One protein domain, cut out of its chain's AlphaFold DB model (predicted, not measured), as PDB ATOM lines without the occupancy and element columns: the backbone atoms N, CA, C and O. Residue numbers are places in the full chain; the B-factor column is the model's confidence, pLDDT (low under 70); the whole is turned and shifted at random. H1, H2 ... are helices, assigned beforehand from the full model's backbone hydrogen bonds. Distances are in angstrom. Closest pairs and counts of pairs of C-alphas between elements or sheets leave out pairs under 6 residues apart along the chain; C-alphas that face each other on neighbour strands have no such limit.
ATOM      1  N   SER A   2      15.704  10.240  -4.073       23.28
ATOM      2  CA  SER A   2      17.126   9.944  -3.854       23.28
ATOM      3  C   SER A   2      17.905  11.253  -3.723       23.28
ATOM      4  O   SER A   2      17.799  12.129  -4.576       23.28
ATOM      5  N   ARG A   3      18.653  11.399  -2.626       27.83
ATOM      6  CA  ARG A   3      19.672  12.440  -2.457       27.83
ATOM      7  C   ARG A   3      20.971  11.880  -3.028       27.83
ATOM      8  O   ARG A   3      21.529  10.963  -2.437       27.83
ATOM      9  N   GLU A   4      21.430  12.392  -4.162       26.17
ATOM     10  CA  GLU A   4      22.801  12.149  -4.613       26.17
ATOM     11  C   GLU A   4      23.692  13.230  -3.997       26.17
ATOM     12  O   GLU A   4      23.615  14.402  -4.353       26.17
ATOM     13  N   ALA A   5      24.478  12.840  -2.995       25.66
ATOM     14  CA  ALA A   5      25.497  13.691  -2.400       25.66
ATOM     15  C   ALA A   5      26.778  13.562  -3.233       25.66
ATOM     16  O   ALA A   5      27.427  12.515  -3.219       25.66
ATOM     17  N   ILE A   6      27.140  14.615  -3.963       27.86
ATOM     18  CA  ILE A   6      28.451  14.722  -4.608       27.86
ATOM     19  C   ILE A   6      29.382  15.399  -3.599       27.86
ATOM     20  O   ILE A   6      29.328  16.608  -3.399       27.86
ATOM     21  N   ALA A   7      30.201  14.601  -2.914       26.42
ATOM     22  CA  ALA A   7      31.179  15.098  -1.953       26.42
ATOM     23  C   ALA A   7      32.442  15.588  -2.680       26.42
ATOM     24  O   ALA A   7      33.220  14.782  -3.193       26.42
ATOM     25  N   PHE A   8      32.676  16.902  -2.689       31.88
ATOM     26  CA  PHE A   8      33.985  17.465  -3.017       31.88
ATOM     27  C   PHE A   8      34.833  17.517  -1.741       31.88
ATOM     28  O   PHE A   8      34.498  18.195  -0.774       31.88
ATOM     29  N   ASN A   9      35.924  16.753  -1.726       29.41
ATOM     30  CA  ASN A   9      36.831  16.631  -0.586       29.41
ATOM     31  C   ASN A   9      37.785  17.842  -0.542       29.41
ATOM     32  O   ASN A   9      38.931  17.765  -0.984       29.41
ATOM     33  N   LEU A  10      37.311  18.983  -0.034       37.94
ATOM     34  CA  LEU A  10      38.180  20.097   0.351       37.94
ATOM     35  C   LEU A  10      38.763  19.782   1.732       37.94
ATOM     36  O   LEU A  10      38.100  19.909   2.756       37.94
ATOM     37  N   LYS A  11      40.005  19.300   1.751       36.94
ATOM     38  CA  LYS A  11      40.709  18.923   2.979       36.94
ATOM     39  C   LYS A  11      41.265  20.186   3.651       36.94
ATOM     40  O   LYS A  11      42.412  20.555   3.416       36.94
ATOM     41  N   LEU A  12      40.442  20.867   4.447       48.00
ATOM     42  CA  LEU A  12      40.915  21.906   5.366       48.00
ATOM     43  C   LEU A  12      41.615  21.230   6.565       48.00
ATOM     44  O   LEU A  12      41.144  20.192   7.037       48.00
ATOM     45  N   PRO A  13      42.774  21.728   7.028       43.09
ATOM     46  CA  PRO A  13      43.495  21.116   8.136       43.09
ATOM     47  C   PRO A  13      42.812  21.422   9.477       43.09
ATOM     48  O   PRO A  13      42.694  22.581   9.851       43.09
ATOM     49  N   GLY A  14      42.440  20.378  10.223       57.09
ATOM     50  CA  GLY A  14      42.249  20.454  11.678       57.09
ATOM     51  C   GLY A  14      40.850  20.142  12.201       57.09
ATOM     52  O   GLY A  14      40.761  19.437  13.199       57.09
ATOM     53  N   ASP A  15      39.788  20.552  11.504       60.81
ATOM     54  CA  ASP A  15      38.415  20.415  12.009       60.81
ATOM     55  C   ASP A  15      37.518  19.585  11.072       60.81
ATOM     56  O   ASP A  15      37.625  19.695   9.846       60.81
ATOM     57  N   PRO A  16      36.619  18.736  11.609       69.94
ATOM     58  CA  PRO A  16      35.643  18.020  10.798       69.94
ATOM     59  C   PRO A  16      34.637  19.010  10.193       69.94
ATOM     60  O   PRO A  16      33.708  19.462  10.860       69.94
ATOM     61  N   CYS A  17      34.799  19.341   8.914       75.75
ATOM     62  CA  CYS A  17      33.821  20.140   8.178       75.75
ATOM     63  C   CYS A  17      32.627  19.269   7.754       75.75
ATOM     64  O   CYS A  17      32.805  18.228   7.117       75.75
ATOM     65  N   SER A  18      31.403  19.711   8.056       78.81
ATOM     66  CA  SER A  18      30.187  19.143   7.463       78.81
ATOM     67  C   SER A  18      29.926  19.811   6.116       78.81
ATOM     68  O   SER A  18      29.936  21.036   6.023       78.81
ATOM     69  N   VAL A  19      29.693  19.015   5.073       84.06
ATOM     70  CA  VAL A  19      29.365  19.518   3.733       84.06
ATOM     71  C   VAL A  19      27.908  19.198   3.433       84.06
ATOM     72  O   VAL A  19      27.559  18.043   3.187       84.06
ATOM     73  N   ASP A  20      27.069  20.230   3.404       80.50
ATOM     74  CA  ASP A  20      25.664  20.111   3.021       80.50
ATOM     75  C   ASP A  20      25.463  20.527   1.558       80.50
ATOM     76  O   ASP A  20      25.706  21.667   1.163       80.50
ATOM     77  N   CYS A  21      24.999  19.587   0.733       83.31
ATOM     78  CA  CYS A  21      24.735  19.825  -0.685       83.31
ATOM     79  C   CYS A  21      23.261  20.179  -0.917       83.31
ATOM     80  O   CYS A  21      22.372  19.357  -0.683       83.31
ATOM     81  N   PHE A  22      23.010  21.374  -1.455       81.25
ATOM     82  CA  PHE A  22      21.671  21.850  -1.840       81.25
ATOM     83  C   PHE A  22      21.493  21.989  -3.360       81.25
ATOM     84  O   PHE A  22      20.561  22.648  -3.818       81.25
ATOM     85  N   GLY A  23      22.384  21.378  -4.146       80.12
ATOM     86  CA  GLY A  23      22.333  21.418  -5.604       80.12
ATOM     87  C   GLY A  23      21.121  20.673  -6.165       80.12
ATOM     88  O   GLY A  23      20.806  19.562  -5.739       80.12
ATOM     89  N   TYR A  24      20.465  21.278  -7.154       78.88
ATOM     90  CA  TYR A  24      19.417  20.648  -7.952       78.88
ATOM     91  C   TYR A  24      19.743  20.827  -9.434       78.88
ATOM     92  O   TYR A  24      20.082  21.928  -9.870       78.88
ATOM     93  N   GLY A  25      19.627  19.751 -10.213       83.31
ATOM     94  CA  GLY A  25      19.736  19.834 -11.669       83.31
ATOM     95  C   GLY A  25      18.631  20.726 -12.239       83.31
ATOM     96  O   GLY A  25      17.474  20.601 -11.836       83.31
ATOM     97  N   GLY A  26      18.995  21.631 -13.150       83.00
ATOM     98  CA  GLY A  26      18.051  22.554 -13.788       83.00
ATOM     99  C   GLY A  26      17.585  23.722 -12.913       83.00
ATOM    100  O   GLY A  26      16.579  24.343 -13.236       83.00
ATOM    101  N   LEU A  27      18.268  24.021 -11.802       83.81
ATOM    102  CA  LEU A  27      17.942  25.191 -10.984       83.81
ATOM    103  C   LEU A  27      18.214  26.484 -11.769       83.81
ATOM    104  O   LEU A  27      19.316  26.650 -12.299       83.81
ATOM    105  N   LEU A  28      17.210  27.360 -11.817       83.69
ATOM    106  CA  LEU A  28      17.277  28.708 -12.382       83.69
ATOM    107  C   LEU A  28      17.332  29.726 -11.247       83.69
ATOM    108  O   LEU A  28      16.661  29.540 -10.230       83.69
ATOM    109  N   VAL A  29      18.127  30.779 -11.422       81.88
ATOM    110  CA  VAL A  29      18.223  31.891 -10.465       81.88
ATOM    111  C   VAL A  29      17.005  32.806 -10.610       81.88
ATOM    112  O   VAL A  29      16.369  33.133  -9.613       81.88
ATOM    113  N   ASP A  30      16.627  33.108 -11.852       73.25
ATOM    114  CA  ASP A  30      15.536  34.030 -12.216       73.25
ATOM    115  C   ASP A  30      14.136  33.450 -11.926       73.25
ATOM    116  O   ASP A  30      13.124  34.142 -11.834       73.25
ATOM    117  N   SER A  31      14.021  32.127 -11.816       71.31
ATOM    118  CA  SER A  31      12.720  31.455 -11.734       71.31
ATOM    119  C   SER A  31      12.797  30.158 -10.950       71.31
ATOM    120  O   SER A  31      12.357  29.120 -11.436       71.31
ATOM    121  N   ASP A  32      13.354  30.194  -9.737       76.25
ATOM    122  CA  ASP A  32      13.281  29.055  -8.818       76.25
ATOM    123  C   ASP A  32      11.808  28.807  -8.432       76.25
ATOM    124  O   ASP A  32      11.266  29.491  -7.553       76.25
ATOM    125  N   PRO A  33      11.137  27.801  -9.028       58.91
ATOM    126  CA  PRO A  33       9.684  27.657  -8.942       58.91
ATOM    127  C   PRO A  33       9.216  27.252  -7.538       58.91
ATOM    128  O   PRO A  33       8.023  27.182  -7.250       58.91
ATOM    129  N   HIS A  34      10.153  26.954  -6.638       65.81
ATOM    130  CA  HIS A  34       9.870  26.488  -5.290       65.81
ATOM    131  C   HIS A  34      10.537  27.328  -4.204       65.81
ATOM    132  O   HIS A  34      10.426  26.970  -3.017       65.81
ATOM    133  N   ASN A  35      11.203  28.418  -4.598       75.12
ATOM    134  CA  ASN A  35      11.971  29.287  -3.719       75.12
ATOM    135  C   ASN A  35      12.941  28.478  -2.828       75.12
ATOM    136  O   ASN A  35      13.055  28.690  -1.617       75.12
ATOM    137  N   ARG A  36      13.553  27.438  -3.408       77.19
ATOM    138  CA  ARG A  36      14.470  26.499  -2.746       77.19
ATOM    139  C   ARG A  36      15.739  27.205  -2.305       77.19
ATOM    140  O   ARG A  36      16.191  26.936  -1.196       77.19
ATOM    141  N   LEU A  37      16.250  28.123  -3.122       72.88
ATOM    142  CA  LEU A  37      17.384  28.983  -2.790       72.88
ATOM    143  C   LEU A  37      17.111  29.757  -1.495       72.88
ATOM    144  O   LEU A  37      17.870  29.651  -0.533       72.88
ATOM    145  N   TYR A  38      15.961  30.421  -1.399       76.38
ATOM    146  CA  TYR A  38      15.587  31.171  -0.199       76.38
ATOM    147  C   TYR A  38      15.279  30.272   1.010       76.38
ATOM    148  O   TYR A  38      15.594  30.615   2.149       76.38
ATOM    149  N   LYS A  39      14.710  29.079   0.793       79.19
ATOM    150  CA  LYS A  39      14.498  28.089   1.865       79.19
ATOM    151  C   LYS A  39      15.812  27.537   2.417       79.19
ATOM    152  O   LYS A  39      15.893  27.286   3.620       79.19
ATOM    153  N   ALA A  40      16.830  27.364   1.574       75.88
ATOM    154  CA  ALA A  40      18.164  26.950   2.003       75.88
ATOM    155  C   ALA A  40      18.826  28.026   2.877       75.88
ATOM    156  O   ALA A  40      19.436  27.685   3.890       75.88
ATOM    157  N   CYS A  41      18.590  29.314   2.582       72.19
ATOM    158  CA  CYS A  41      19.130  30.437   3.359       72.19
ATOM    159  C   CYS A  41      18.800  30.395   4.858       72.19
ATOM    160  O   CYS A  41      19.555  30.928   5.667       72.19
ATOM    161  N   HIS A  42      17.702  29.749   5.265       74.88
ATOM    162  CA  HIS A  42      17.340  29.627   6.681       74.88
ATOM    163  C   HIS A  42      18.290  28.743   7.500       74.88
ATOM    164  O   HIS A  42      18.278  28.835   8.730       74.88
ATOM    165  N   ARG A  43      19.085  27.890   6.847       72.88
ATOM    166  CA  ARG A  43      19.961  26.920   7.515       72.88
ATOM    167  C   ARG A  43      21.376  27.425   7.754       72.88
ATOM    168  O   ARG A  43      22.062  26.832   8.575       72.88
ATOM    169  N   PHE A  44      21.778  28.513   7.098       79.62
ATOM    170  CA  PHE A  44      23.134  29.030   7.230       79.62
ATOM    171  C   PHE A  44      23.357  29.736   8.578       79.62
ATOM    172  O   PHE A  44      22.504  30.485   9.087       79.62
ATOM    173  N   THR A  45      24.531  29.493   9.148       74.25
ATOM    174  CA  THR A  45      25.079  30.112  10.356       74.25
ATOM    175  C   THR A  45      26.244  31.031   9.992       74.25
ATOM    176  O   THR A  45      26.860  30.876   8.941       74.25
ATOM    177  N   GLY A  46      26.531  32.042  10.822       71.94
ATOM    178  CA  GLY A  46      27.533  33.080  10.514       71.94
ATOM    179  C   GLY A  46      28.980  32.589  10.387       71.94
ATOM    180  O   GLY A  46      29.865  33.405  10.161       71.94
ATOM    181  N   GLN A  47      29.219  31.287  10.554       76.44
ATOM    182  CA  GLN A  47      30.523  30.634  10.432       76.44
ATOM    183  C   GLN A  47      30.609  29.713   9.199       76.44
ATOM    184  O   GLN A  47      31.644  29.088   8.979       76.44
ATOM    185  N   ASP A  48      29.549  29.629   8.388       81.94
ATOM    186  CA  ASP A  48      29.498  28.722   7.242       81.94
ATOM    187  C   ASP A  48      30.175  29.331   6.004       81.94
ATOM    188  O   ASP A  48      29.986  30.504   5.675       81.94
ATOM    189  N   ILE A  49      30.908  28.502   5.257       84.31
ATOM    190  CA  ILE A  49      31.414  28.848   3.924       84.31
ATOM    191  C   ILE A  49      30.379  28.402   2.890       84.31
ATOM    192  O   ILE A  49      30.057  27.218   2.794       84.31
ATOM    193  N   ILE A  50      29.878  29.342   2.087       84.44
ATOM    194  CA  ILE A  50      28.872  29.067   1.056       84.44
ATOM    195  C   ILE A  50      29.547  29.069  -0.318       84.44
ATOM    196  O   ILE A  50      30.055  30.093  -0.772       84.44
ATOM    197  N   LEU A  51      29.523  27.919  -0.995       87.12
ATOM    198  CA  LEU A  51      29.958  27.781  -2.385       87.12
ATOM    199  C   LEU A  51      28.736  27.852  -3.305       87.12
ATOM    200  O   LEU A  51      27.849  27.001  -3.235       87.12
ATOM    201  N   LEU A  52      28.688  28.865  -4.170       85.62
ATOM    202  CA  LEU A  52      27.587  29.075  -5.108       85.62
ATOM    203  C   LEU A  52      28.000  28.652  -6.516       85.62
ATOM    204  O   LEU A  52      28.891  29.245  -7.115       85.62
ATOM    205  N   HIS A  53      27.320  27.637  -7.046       86.44
ATOM    206  CA  HIS A  53      27.447  27.206  -8.436       86.44
ATOM    207  C   HIS A  53      26.059  27.190  -9.083       86.44
ATOM    208  O   HIS A  53      25.354  26.180  -9.068       86.44
ATOM    209  N   ILE A  54      25.641  28.345  -9.592       85.31
ATOM    210  CA  ILE A  54      24.314  28.603 -10.173       85.31
ATOM    211  C   ILE A  54      24.480  29.419 -11.472       85.31
ATOM    212  O   ILE A  54      25.612  29.632 -11.898       85.31
ATOM    213  N   ALA A  55      23.389  29.832 -12.125       87.56
ATOM    214  CA  ALA A  55      23.355  30.615 -13.375       87.56
ATOM    215  C   ALA A  55      23.693  29.891 -14.696       87.56
ATOM    216  O   ALA A  55      23.354  30.393 -15.768       87.56
ATOM    217  N   SER A  56      24.298  28.697 -14.669       89.25
ATOM    218  CA  SER A  56      24.624  27.955 -15.904       89.25
ATOM    219  C   SER A  56      23.375  27.624 -16.734       89.25
ATOM    220  O   SER A  56      23.402  27.698 -17.961       89.25
ATOM    221  N   ASN A  57      22.272  27.286 -16.059       88.44
ATOM    222  CA  ASN A  57      21.005  26.950 -16.710       88.44
ATOM    223  C   ASN A  57      20.273  28.197 -17.221       88.44
ATOM    224  O   ASN A  57      19.654  28.137 -18.279       88.44
ATOM    225  N   ASP A  58      20.357  29.325 -16.508       90.19
ATOM    226  CA  ASP A  58      19.767  30.598 -16.936       90.19
ATOM    227  C   ASP A  58      20.402  31.070 -18.251       90.19
ATOM    228  O   ASP A  58      19.695  31.395 -19.206       90.19
ATOM    229  N   LEU A  59      21.732  30.987 -18.359       90.81
ATOM    230  CA  LEU A  59      22.445  31.291 -19.603       90.81
ATOM    231  C   LEU A  59      22.081  30.315 -20.733       90.81
ATOM    232  O   LEU A  59      21.869  30.743 -21.867       90.81
ATOM    233  N   ALA A  60      21.958  29.018 -20.431       90.38
ATOM    234  CA  ALA A  60      21.550  28.012 -21.416       90.38
ATOM    235  C   ALA A  60      20.112  28.224 -21.930       90.38
ATOM    236  O   ALA A  60      19.822  27.918 -23.084       90.38
ATOM    237  N   ASN A  61      19.233  28.796 -21.102       89.69
ATOM    238  CA  ASN A  61      17.853  29.134 -21.458       89.69
ATOM    239  C   ASN A  61      17.711  30.508 -22.137       89.69
ATOM    240  O   ASN A  61      16.592  30.958 -22.377       89.69
ATOM    241  N   GLY A  62      18.823  31.181 -22.454       93.50
ATOM    242  CA  GLY A  62      18.808  32.477 -23.132       93.50
ATOM    243  C   GLY A  62      18.410  33.649 -22.233       93.50
ATOM    244  O   GLY A  62      18.033  34.704 -22.747       93.50
ATOM    245  N   VAL A  63      18.494  33.499 -20.907       92.56
ATOM    246  CA  VAL A  63      18.295  34.621 -19.983       92.56
ATOM    247  C   VAL A  63      19.430  35.636 -20.198       92.56
ATOM    248  O   VAL A  63      20.603  35.249 -20.219       92.56
ATOM    249  N   PRO A  64      19.128  36.939 -20.360       94.62
ATOM    250  CA  PRO A  64      20.158  37.955 -20.533       94.62
ATOM    251  C   PRO A  64      21.143  37.957 -19.363       94.62
ATOM    252  O   PRO A  64      20.730  38.041 -18.208       94.62
ATOM    253  N   ALA A  65      22.447  37.951 -19.653       92.50
ATOM    254  CA  ALA A  65      23.494  37.903 -18.627       92.50
ATOM    255  C   ALA A  65      23.348  38.999 -17.556       92.50
ATOM    256  O   ALA A  65      23.612  38.752 -16.385       92.50
ATOM    257  N   ARG A  66      22.871  40.192 -17.938       92.94
ATOM    258  CA  ARG A  66      22.589  41.284 -16.993       92.94
ATOM    259  C   ARG A  66      21.548  40.886 -15.944       92.94
ATOM    260  O   ARG A  66      21.780  41.104 -14.766       92.94
ATOM    261  N   LYS A  67      20.454  40.255 -16.374       89.69
ATOM    262  CA  LYS A  67      19.380  39.799 -15.486       89.69
ATOM    263  C   LYS A  67      19.888  38.732 -14.515       89.69
ATOM    264  O   LYS A  67      19.697  38.850 -13.316       89.69
ATOM    265  N   VAL A  68      20.662  37.776 -15.029       90.69
ATOM    266  CA  VAL A  68      21.315  36.738 -14.216       90.69
ATOM    267  C   VAL A  68      22.213  37.344 -13.130       90.69
ATOM    268  O   VAL A  68      22.212  36.870 -11.997       90.69
ATOM    269  N   VAL A  69      22.984  38.387 -13.456       92.31
ATOM    270  CA  VAL A  69      23.832  39.096 -12.484       92.31
ATOM    271  C   VAL A  69      22.992  39.824 -11.434       92.31
ATOM    272  O   VAL A  69      23.334  39.758 -10.253       92.31
ATOM    273  N   ASP A  70      21.907  40.480 -11.840       90.88
ATOM    274  CA  ASP A  70      21.005  41.180 -10.921       90.88
ATOM    275  C   ASP A  70      20.354  40.194  -9.927       90.88
ATOM    276  O   ASP A  70      20.407  40.422  -8.715       90.88
ATOM    277  N   ASP A  71      19.863  39.045 -10.405       87.88
ATOM    278  CA  ASP A  71      19.237  38.014  -9.562       87.88
ATOM    279  C   ASP A  71      20.254  37.351  -8.610       87.88
ATOM    280  O   ASP A  71      19.975  37.088  -7.433       87.88
ATOM    281  N   LEU A  72      21.482  37.118  -9.092       89.25
ATOM    282  CA  LEU A  72      22.602  36.644  -8.272       89.25
ATOM    283  C   LEU A  72      22.935  37.622  -7.143       89.25
ATOM    284  O   LEU A  72      23.166  37.208  -6.002       89.25
ATOM    285  N   LEU A  73      22.977  38.915  -7.462       90.88
ATOM    286  CA  LEU A  73      23.293  39.966  -6.508       90.88
ATOM    287  C   LEU A  73      22.175  40.119  -5.472       90.88
ATOM    288  O   LEU A  73      22.457  40.264  -4.280       90.88
ATOM    289  N   GLU A  74      20.911  40.031  -5.888       87.88
ATOM    290  CA  GLU A  74      19.768  40.018  -4.977       87.88
ATOM    291  C   GLU A  74      19.850  38.840  -3.997       87.88
ATOM    292  O   GLU A  74      19.705  39.027  -2.781       87.88
ATOM    293  N   PHE A  75      20.158  37.644  -4.501       85.75
ATOM    294  CA  PHE A  75      20.323  36.449  -3.681       85.75
ATOM    295  C   PHE A  75      21.483  36.582  -2.680       85.75
ATOM    296  O   PHE A  75      21.310  36.321  -1.484       85.75
ATOM    297  N   ALA A  76      22.647  37.061  -3.128       87.75
ATOM    298  CA  ALA A  76      23.796  37.315  -2.258       87.75
ATOM    299  C   ALA A  76      23.468  38.351  -1.166       87.75
ATOM    300  O   ALA A  76      23.776  38.147   0.012       87.75
ATOM    301  N   ASN A  77      22.759  39.425  -1.522       87.25
ATOM    302  CA  ASN A  77      22.302  40.442  -0.575       87.25
ATOM    303  C   ASN A  77      21.263  39.899   0.417       87.25
ATOM    304  O   ASN A  77      21.220  40.333   1.573       87.25
ATOM    305  N   ALA A  78      20.408  38.957   0.011       84.44
ATOM    306  CA  ALA A  78      19.472  38.286   0.913       84.44
ATOM    307  C   ALA A  78      20.206  37.428   1.960       84.44
ATOM    308  O   ALA A  78      19.849  37.467   3.142       84.44
ATOM    309  N   ILE A  79      21.265  36.719   1.553       84.62
ATOM    310  CA  ILE A  79      22.151  35.980   2.464       84.62
ATOM    311  C   ILE A  79      22.855  36.949   3.426       84.62
ATOM    312  O   ILE A  79      22.797  36.769   4.644       84.62
ATOM    313  N   HIS A  80      23.461  38.017   2.901       85.44
ATOM    314  CA  HIS A  80      24.220  38.979   3.702       85.44
ATOM    315  C   HIS A  80      23.356  39.678   4.765       85.44
ATOM    316  O   HIS A  80      23.723  39.734   5.942       85.44
ATOM    317  N   ARG A  81      22.149  40.133   4.393       84.25
ATOM    318  CA  ARG A  81      21.188  40.738   5.336       84.25
ATOM    319  C   ARG A  81      20.844  39.794   6.492       84.25
ATOM    320  O   ARG A  81      20.702  40.231   7.633       84.25
ATOM    321  N   ARG A  82      20.741  38.488   6.242       78.25
ATOM    322  CA  ARG A  82      20.440  37.507   7.295       78.25
ATOM    323  C   ARG A  82      21.576  37.338   8.293       78.25
ATOM    324  O   ARG A  82      21.287  37.253   9.486       78.25
ATOM    325  N   PHE A  83      22.825  37.346   7.842       79.81
ATOM    326  CA  PHE A  83      23.963  37.287   8.756       79.81
ATOM    327  C   PHE A  83      24.023  38.504   9.679       79.81
ATOM    328  O   PHE A  83      24.180  38.336  10.886       79.81
ATOM    329  N   ASN A  84      23.756  39.699   9.151       76.62
ATOM    330  CA  ASN A  84      23.797  40.928   9.948       76.62
ATOM    331  C   ASN A  84      22.587  41.097  10.888       76.62
ATOM    332  O   ASN A  84      22.694  41.752  11.918       76.62
ATOM    333  N   THR A  85      21.428  40.500  10.584       66.56
ATOM    334  CA  THR A  85      20.239  40.591  11.467       66.56
ATOM    335  C   THR A  85      20.272  39.645  12.671       66.56
ATOM    336  O   THR A  85      19.564  39.888  13.646       66.56
ATOM    337  N   LYS A  86      21.079  38.573  12.643       58.59
ATOM    338  CA  LYS A  86      21.209  37.630  13.774       58.59
ATOM    339  C   LYS A  86      22.215  38.083  14.846       58.59
ATOM    340  O   LYS A  86      22.225  37.492  15.920       58.59
ATOM    341  N   THR A  87      23.024  39.114  14.594       49.12
ATOM    342  CA  THR A  87      24.077  39.592  15.515       49.12
ATOM    343  C   THR A  87      23.654  40.742  16.436       49.12
ATOM    344  O   THR A  87      24.459  41.187  17.247       49.12
TER     345      THR A  87
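Overview. This is residues 2 to 87 of the 421 residues of an uncharacterized protein of Lottia gigantea (UniProt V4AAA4). With little regular structure, the model is one long helix, H3, along one side of a mostly looped chain, with short H1 near H3 and short H2 making a corner at H3's first residues. The loop of residues 11 to 16 sticks out. The printed part has 86 residues, with three named helices in the order H1, H2, H3 and no named strand; the class is all helix, with 32 residues in named elements. It is only just loose, close to compact, with a radius of gyration of the C-alphas of 14.5 A and spans of 43 by 33 by 23 A.

Along the chain. H3, residues 65 to 85, runs 30.4 A from C-alpha 65 at (23.494, 37.903, -18.627) to C-alpha 85 at (20.239, 40.591, 11.467). H1 is residues 36 to 41 and H2 residues 56 to 60.

Arrangement. H3, with residues 65 to 68 alone, and H2 only just touch, only at the corner by their tight link, with 3 pairs of C-alphas within 8 A; the closest, Leu 59 and Ala 65, are 6.8 A apart. H1 and H3 are close but not clearly touching, the closest C-alphas, Cys 41 and Ile 79, being 6.4 A apart; they run the same way at a shallow tilt of 34 degrees, only just short of steep. H1 and H2 are apart. In H1, H2 and H3 every O i to N i+4 pair is within hydrogen-bond range.

Size, cuts and confidence. The farthest C-alphas, Gly 14 and Gly 62, are 43.7 A apart. The printed part has no cut; the link H1 to H2 is long. Residues 2 to 16, 33 to 34 and 85 to 87 have pLDDT under 70.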